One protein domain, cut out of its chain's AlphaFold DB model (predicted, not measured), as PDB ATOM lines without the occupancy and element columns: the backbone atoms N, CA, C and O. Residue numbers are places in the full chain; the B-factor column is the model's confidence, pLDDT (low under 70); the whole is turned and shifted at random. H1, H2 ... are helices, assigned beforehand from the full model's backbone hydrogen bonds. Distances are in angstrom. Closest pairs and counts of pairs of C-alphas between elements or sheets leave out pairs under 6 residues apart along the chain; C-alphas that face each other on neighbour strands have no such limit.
ATOM      1  N   GLU A  18    -131.567  75.235  34.500       96.81
ATOM      2  CA  GLU A  18    -130.133  74.999  34.736       96.81
ATOM      3  C   GLU A  18    -129.737  75.315  36.183       96.81
ATOM      4  O   GLU A  18    -128.963  74.577  36.791       96.81
ATOM      5  N   THR A  19    -130.306  76.379  36.750       95.88
ATOM      6  CA  THR A  19    -130.088  76.751  38.153       95.88
ATOM      7  C   THR A  19    -130.662  75.690  39.093       95.88
ATOM      8  O   THR A  19    -129.961  75.240  39.998       95.88
ATOM      9  N   ASP A  20    -131.887  75.225  38.841       96.25
ATOM     10  CA  ASP A  20    -132.543  74.177  39.631       96.25
ATOM     11  C   ASP A  20    -131.737  72.874  39.627       96.25
ATOM     12  O   ASP A  20    -131.595  72.228  40.663       96.25
ATOM     13  N   VAL A  21    -131.161  72.503  38.478       96.75
ATOM     14  CA  VAL A  21    -130.278  71.334  38.365       96.75
ATOM     15  C   VAL A  21    -129.049  71.477  39.260       96.75
ATOM     16  O   VAL A  21    -128.725  70.540  39.987       96.75
ATOM     17  N   ILE A  22    -128.378  72.635  39.248       95.00
ATOM     18  CA  ILE A  22    -127.199  72.877  40.096       95.00
ATOM     19  C   ILE A  22    -127.580  72.801  41.576       95.00
ATOM     20  O   ILE A  22    -126.898  72.127  42.347       95.00
ATOM     21  N   LEU A  23    -128.685  73.441  41.969       95.06
ATOM     22  CA  LEU A  23    -129.165  73.411  43.351       95.06
ATOM     23  C   LEU A  23    -129.504  71.984  43.804       95.06
ATOM     24  O   LEU A  23    -129.106  71.584  44.895       95.06
ATOM     25  N   ALA A  24    -130.171  71.197  42.957       94.44
ATOM     26  CA  ALA A  24    -130.513  69.809  43.259       94.44
ATOM     27  C   ALA A  24    -129.274  68.909  43.396       94.44
ATOM     28  O   ALA A  24    -129.238  68.043  44.274       94.44
ATOM     29  N   ILE A  25    -128.248  69.118  42.559       93.25
ATOM     30  CA  ILE A  25    -126.962  68.411  42.657       93.25
ATOM     31  C   ILE A  25    -126.286  68.733  43.988       93.25
ATOM     32  O   ILE A  25    -125.899  67.810  44.698       93.25
ATOM     33  N   VAL A  26    -126.173  70.018  44.339       92.75
ATOM     34  CA  VAL A  26    -125.516  70.465  45.577       92.75
ATOM     35  C   VAL A  26    -126.243  69.933  46.812       92.75
ATOM     36  O   VAL A  26    -125.595  69.389  47.703       92.75
ATOM     37  N   ASP A  27    -127.573  70.034  46.858       92.50
ATOM     38  CA  ASP A  27    -128.364  69.522  47.983       92.50
ATOM     39  C   ASP A  27    -128.221  67.998  48.129       92.50
ATOM     40  O   ASP A  27    -127.957  67.493  49.222       92.50
ATOM     41  N   THR A  28    -128.309  67.260  47.017       90.56
ATOM     42  CA  THR A  28    -128.156  65.797  47.025       90.56
ATOM     43  C   THR A  28    -126.751  65.387  47.462       90.56
ATOM     44  O   THR A  28    -126.620  64.489  48.295       90.56
ATOM     45  N   ALA A  29    -125.714  66.060  46.948       90.88
ATOM     46  CA  ALA A  29    -124.325  65.837  47.340       90.88
ATOM     47  C   ALA A  29    -124.150  66.038  48.846       90.88
ATOM     48  O   ALA A  29    -123.696  65.138  49.538       90.88
ATOM     49  N   ASN A  30    -124.576  67.191  49.362       90.62
ATOM     50  CA  ASN A  30    -124.388  67.556  50.761       90.62
ATOM     51  C   ASN A  30    -125.146  66.636  51.729       90.62
ATOM     52  O   ASN A  30    -124.691  66.389  52.839       90.62
ATOM     53  N   ARG A  31    -126.328  66.150  51.334       88.69
ATOM     54  CA  ARG A  31    -127.164  65.304  52.196       88.69
ATOM     55  C   ARG A  31    -126.777  63.829  52.203       88.69
ATOM     56  O   ARG A  31    -127.228  63.121  53.097       88.69
ATOM     57  N   ARG A  32    -126.099  63.342  51.159       86.25
ATOM     58  CA  ARG A  32    -125.893  61.898  50.936       86.25
ATOM     59  C   ARG A  32    -124.441  61.501  50.715       86.25
ATOM     60  O   ARG A  32    -124.117  60.326  50.811       86.25
ATOM     61  N   CYS A  33    -123.580  62.444  50.375       87.56
ATOM     62  CA  CYS A  33    -122.178  62.186  50.087       87.56
ATOM     63  C   CYS A  33    -121.327  62.845  51.173       87.56
ATOM     64  O   CYS A  33    -121.779  63.786  51.822       87.56
ATOM     65  N   PHE A  34    -120.083  62.390  51.331       89.00
ATOM     66  CA  PHE A  34    -119.091  63.056  52.182       89.00
ATOM     67  C   PHE A  34    -119.523  63.172  53.659       89.00
ATOM     68  O   PHE A  34    -119.508  64.257  54.227       89.00
ATOM     69  N   HIS A  35    -119.925  62.063  54.289       88.25
ATOM     70  CA  HIS A  35    -120.322  62.064  55.708       88.25
ATOM     71  C   HIS A  35    -119.133  62.113  56.671       88.25
ATOM     72  O   HIS A  35    -119.214  62.759  57.715       88.25
ATOM     73  N   GLU A  36    -118.031  61.452  56.315       89.75
ATOM     74  CA  GLU A  36    -116.813  61.387  57.120       89.75
ATOM     75  C   GLU A  36    -115.580  61.552  56.215       89.75
ATOM     76  O   GLU A  36    -115.600  61.086  55.070       89.75
ATOM     77  N   PRO A  37    -114.519  62.227  56.693       90.81
ATOM     78  CA  PRO A  37    -113.254  62.300  55.979       90.81
ATOM     79  C   PRO A  37    -112.468  60.995  56.129       90.81
ATOM     80  O   PRO A  37    -112.510  60.339  57.170       90.81
ATOM     81  N   GLU A  38    -111.668  60.673  55.121       86.75
ATOM     82  CA  GLU A  38    -110.646  59.635  55.224       86.75
ATOM     83  C   GLU A  38    -109.537  60.053  56.206       86.75
ATOM     84  O   GLU A  38    -109.349  61.246  56.472       86.75
ATOM     85  N   PRO A  39    -108.727  59.106  56.717       92.44
ATOM     86  CA  PRO A  39    -107.604  59.422  57.603       92.44
ATOM     87  C   PRO A  39    -106.595  60.418  57.016       92.44
ATOM     88  O   PRO A  39    -105.905  61.108  57.764       92.44
ATOM     89  N   SER A  40    -106.493  60.487  55.690       92.44
ATOM     90  CA  SER A  40    -105.644  61.433  54.966       92.44
ATOM     91  C   SER A  40    -106.239  62.853  54.876       92.44
ATOM     92  O   SER A  40    -105.514  63.799  54.573       92.44
ATOM     93  N   GLY A  41    -107.510  63.034  55.258       90.69
ATOM     94  CA  GLY A  41    -108.208  64.320  55.350       90.69
ATOM     95  C   GLY A  41    -109.106  64.650  54.154       90.69
ATOM     96  O   GLY A  41    -109.871  65.615  54.214       90.69
ATOM     97  N   GLU A  42    -109.039  63.870  53.077       92.44
ATOM     98  CA  GLU A  42    -109.910  63.997  51.912       92.44
ATOM     99  C   GLU A  42    -111.304  63.424  52.177       92.44
ATOM    100  O   GLU A  42    -111.502  62.535  53.002       92.44
ATOM    101  N   TRP A  43    -112.285  63.928  51.433       91.19
ATOM    102  CA  TRP A  43    -113.670  63.483  51.517       91.19
ATOM    103  C   TRP A  43    -114.040  62.775  50.224       91.19
ATOM    104  O   TRP A  43    -113.939  63.353  49.140       91.19
ATOM    105  N   TYR A  44    -114.521  61.543  50.338       83.25
ATOM    106  CA  TYR A  44    -115.031  60.775  49.207       83.25
ATOM    107  C   TYR A  44    -116.537  60.561  49.342       83.25
ATOM    108  O   TYR A  44    -117.099  60.556  50.439       83.25
ATOM    109  N   SER A  45    -117.217  60.420  48.202       84.44
ATOM    110  CA  SER A  45    -118.630  60.053  48.209       84.44
ATOM    111  C   SER A  45    -118.753  58.623  48.720       84.44
ATOM    112  O   SER A  45    -118.231  57.702  48.098       84.44
ATOM    113  N   SER A  46    -119.436  58.450  49.846       71.38
ATOM    114  CA  SER A  46    -119.677  57.145  50.466       71.38
ATOM    115  C   SER A  46    -120.836  56.374  49.821       71.38
ATOM    116  O   SER A  46    -120.912  55.161  49.971       71.38
ATOM    117  N   ASP A  47    -121.730  57.078  49.118       70.06
ATOM    118  CA  ASP A  47    -122.942  56.535  48.497       70.06
ATOM    119  C   ASP A  47    -122.874  56.618  46.966       70.06
ATOM    120  O   ASP A  47    -122.253  57.527  46.398       70.06
ATOM    121  N   ASP A  48    -123.618  55.726  46.302       72.44
ATOM    122  CA  ASP A  48    -124.003  55.906  44.905       72.44
ATOM    123  C   ASP A  48    -124.770  57.234  44.783       72.44
ATOM    124  O   ASP A  48    -125.900  57.385  45.273       72.44
ATOM    125  N   PHE A  49    -124.141  58.219  44.138       78.25
ATOM    126  CA  PHE A  49    -124.737  59.520  43.849       78.25
ATOM    127  C   PHE A  49    -125.924  59.331  42.894       78.25
ATOM    128  O   PHE A  49    -125.780  59.325  41.672       78.25
ATOM    129  N   ILE A  50    -127.122  59.142  43.449       77.25
ATOM    130  CA  ILE A  50    -128.349  58.947  42.671       77.25
ATOM    131  C   ILE A  50    -129.170  60.233  42.713       77.25
ATOM    132  O   ILE A  50    -129.799  60.550  43.725       77.25
ATOM    133  N   LEU A  51    -129.197  60.935  41.581       88.19
ATOM    134  CA  LEU A  51    -130.034  62.104  41.324       88.19
ATOM    135  C   LEU A  51    -131.091  61.756  40.272       88.19
ATOM    136  O   LEU A  51    -130.768  61.291  39.179       88.19
ATOM    137  N   ARG A  52    -132.364  62.008  40.584       90.31
ATOM    138  CA  ARG A  52    -133.468  61.836  39.634       90.31
ATOM    139  C   ARG A  52    -133.771  63.166  38.957       90.31
ATOM    140  O   ARG A  52    -134.086  64.135  39.636       90.31
ATOM    141  N   LEU A  53    -133.735  63.180  37.629       93.88
ATOM    142  CA  LEU A  53    -134.002  64.359  36.807       93.88
ATOM    143  C   LEU A  53    -135.169  64.105  35.857       93.88
ATOM    144  O   LEU A  53    -135.409  62.969  35.445       93.88
ATOM    145  N   THR A  54    -135.867  65.172  35.478       96.88
ATOM    146  CA  THR A  54    -136.699  65.159  34.269       96.88
ATOM    147  C   THR A  54    -135.818  65.171  33.016       96.88
ATOM    148  O   THR A  54    -134.637  65.519  33.078       96.88
ATOM    149  N   ASP A  55    -136.383  64.846  31.851       97.69
ATOM    150  CA  ASP A  55    -135.645  64.902  30.580       97.69
ATOM    151  C   ASP A  55    -135.091  66.305  30.282       97.69
ATOM    152  O   ASP A  55    -133.973  66.452  29.786       97.69
ATOM    153  N   GLU A  56    -135.851  67.350  30.610       97.62
ATOM    154  CA  GLU A  56    -135.431  68.747  30.446       97.62
ATOM    155  C   GLU A  56    -134.252  69.084  31.360       97.62
ATOM    156  O   GLU A  56    -133.245  69.628  30.907       97.62
ATOM    157  N   GLN A  57    -134.328  68.674  32.625       97.56
ATOM    158  CA  GLN A  57    -133.241  68.836  33.584       97.56
ATOM    159  C   GLN A  57    -132.005  68.016  33.192       97.56
ATOM    160  O   GLN A  57    -130.878  68.487  33.335       97.56
ATOM    161  N   ARG A  58    -132.176  66.815  32.625       97.00
ATOM    162  CA  ARG A  58    -131.061  66.001  32.124       97.00
ATOM    163  C   ARG A  58    -130.356  66.665  30.942       97.00
ATOM    164  O   ARG A  58    -129.127  66.591  30.860       97.00
ATOM    165  N   LYS A  59    -131.101  67.305  30.037       97.50
ATOM    166  CA  LYS A  59    -130.537  68.095  28.927       97.50
ATOM    167  C   LYS A  59    -129.813  69.339  29.440       97.50
ATOM    168  O   LYS A  59    -128.703  69.612  28.993       97.50
ATOM    169  N   ALA A  60    -130.400  70.039  30.411       97.31
ATOM    170  CA  ALA A  60    -129.761  71.171  31.076       97.31
ATOM    171  C   ALA A  60    -128.442  70.754  31.748       97.31
ATOM    172  O   ALA A  60    -127.414  71.389  31.522       97.31
ATOM    173  N   LEU A  61    -128.434  69.628  32.472       95.75
ATOM    174  CA  LEU A  61    -127.218  69.065  33.061       95.75
ATOM    175  C   LEU A  61    -126.156  68.749  32.001       95.75
ATOM    176  O   LEU A  61    -124.991  69.067  32.206       95.75
ATOM    177  N   ALA A  62    -126.544  68.153  30.866       95.06
ATOM    178  CA  ALA A  62    -125.606  67.860  29.779       95.06
ATOM    179  C   ALA A  62    -124.886  69.131  29.309       95.06
ATOM    180  O   ALA A  62    -123.665  69.150  29.206       95.06
ATOM    181  N   LYS A  63    -125.655  70.198  29.073       94.38
ATOM    182  CA  LYS A  63    -125.133  71.485  28.612       94.38
ATOM    183  C   LYS A  63    -124.203  72.129  29.642       94.38
ATOM    184  O   LYS A  63    -123.136  72.603  29.266       94.38
ATOM    185  N   ILE A  64    -124.596  72.139  30.920       92.81
ATOM    186  CA  ILE A  64    -123.747  72.645  32.009       92.81
ATOM    187  C   ILE A  64    -122.437  71.850  32.061       92.81
ATOM    188  O   ILE A  64    -121.370  72.452  32.101       92.81
ATOM    189  N   GLY A  65    -122.519  70.516  32.014       90.31
ATOM    190  CA  GLY A  65    -121.360  69.625  32.052       90.31
ATOM    191  C   GLY A  65    -120.371  69.889  30.919       90.31
ATOM    192  O   GLY A  65    -119.191  70.084  31.191       90.31
ATOM    193  N   SER A  66    -120.848  69.990  29.675       89.19
ATOM    194  CA  SER A  66    -119.990  70.330  28.531       89.19
ATOM    195  C   SER A  66    -119.308  71.689  28.701       89.19
ATOM    196  O   SER A  66    -118.105  71.799  28.509       89.19
ATOM    197  N   GLY A  67    -120.046  72.712  29.148       85.56
ATOM    198  CA  GLY A  67    -119.457  74.032  29.386       85.56
ATOM    199  C   GLY A  67    -118.423  74.058  30.518       85.56
ATOM    200  O   GLY A  67    -117.558  74.928  30.527       85.56
ATOM    201  N   ILE A  68    -118.501  73.128  31.476       83.94
ATOM    202  CA  ILE A  68    -117.495  72.963  32.531       83.94
ATOM    203  C   ILE A  68    -116.239  72.266  31.992       83.94
ATOM    204  O   ILE A  68    -115.137  72.698  32.320       83.94
ATOM    205  N   GLN A  69    -116.379  71.229  31.161       82.81
ATOM    206  CA  GLN A  69    -115.238  70.519  30.557       82.81
ATOM    207  C   GLN A  69    -114.330  71.469  29.767       82.81
ATOM    208  O   GLN A  69    -113.119  71.489  29.986       82.81
ATOM    209  N   ASP A  70    -114.932  72.373  28.990       78.44
ATOM    210  CA  ASP A  70    -114.210  73.415  28.251       78.44
ATOM    211  C   ASP A  70    -113.348  74.320  29.159       78.44
ATOM    212  O   ASP A  70    -112.329  74.855  28.722       78.44
ATOM    213  N   ILE A  71    -113.739  74.514  30.427       77.81
ATOM    214  CA  ILE A  71    -112.992  75.327  31.403       77.81
ATOM    215  C   ILE A  71    -111.781  74.564  31.942       77.81
ATOM    216  O   ILE A  71    -110.720  75.159  32.132       77.81
ATOM    217  N   TYR A  72    -111.942  73.271  32.216       74.25
ATOM    218  CA  TYR A  72    -110.880  72.433  32.773       74.25
ATOM    219  C   TYR A  72    -109.924  71.880  31.707       74.25
ATOM    220  O   TYR A  72    -108.850  71.398  32.058       74.25
ATOM    221  N   GLY A  73    -110.259  72.036  30.423       60.00
ATOM    222  CA  GLY A  73    -109.424  71.595  29.307       60.00
ATOM    223  C   GLY A  73    -109.401  70.077  29.131       60.00
ATOM    224  O   GLY A  73    -108.403  69.555  28.632       60.00
TER     225      GLY A  73
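Overview. This is residues 18 to 73 of the 74 residues of an uncharacterized protein of Bacteroides reticulotermitis (UniProt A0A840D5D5). Two helices meet as an L: the beginning of H1 packs on residues 57 to 64 of H2, and residues 65 to 73 stick out as a free arm. From the other end of H1 the link, residues 33 to 54, loops out and folds back beside H1 to H2. The printed part has 56 residues, with two named helices, H1 then H2, and no named strand; its class is all helix. It is loose, with a radius of gyration of the C-alphas of 13.5 A, and spans 38 by 28 by 16 A.

Arrangement. Start with H1, residues 18 to 32, and go on to H2, residues 55 to 72. They touch, H1 with residues 18 to 21 alone and H2 with residues 57 to 64 alone; their closest C-alphas, those of Glu 18 and Ala 60, are 5.3 A apart. Their lines are about perpendicular, at 85 degrees. Every O i to N i+4 pair is within hydrogen-bond range in H1, and 13 of 14 in H2.

Along the chain. Find C-alpha 18 at (-130.133, 74.999, 34.736); from there H1 runs 21.3 A to C-alpha 32. H2 runs 26.0 A from C-alpha 55 to C-alpha 72 at (-110.880, 72.433, 32.773).

Size, cuts and confidence. Look at Pro 39 and Glu 56 for the two C-alphas farthest apart, 40.0 A. The link from H1 to H2 is long, 22 residues, and the printed part has no cut. Residue 73 alone has a pLDDT under 70.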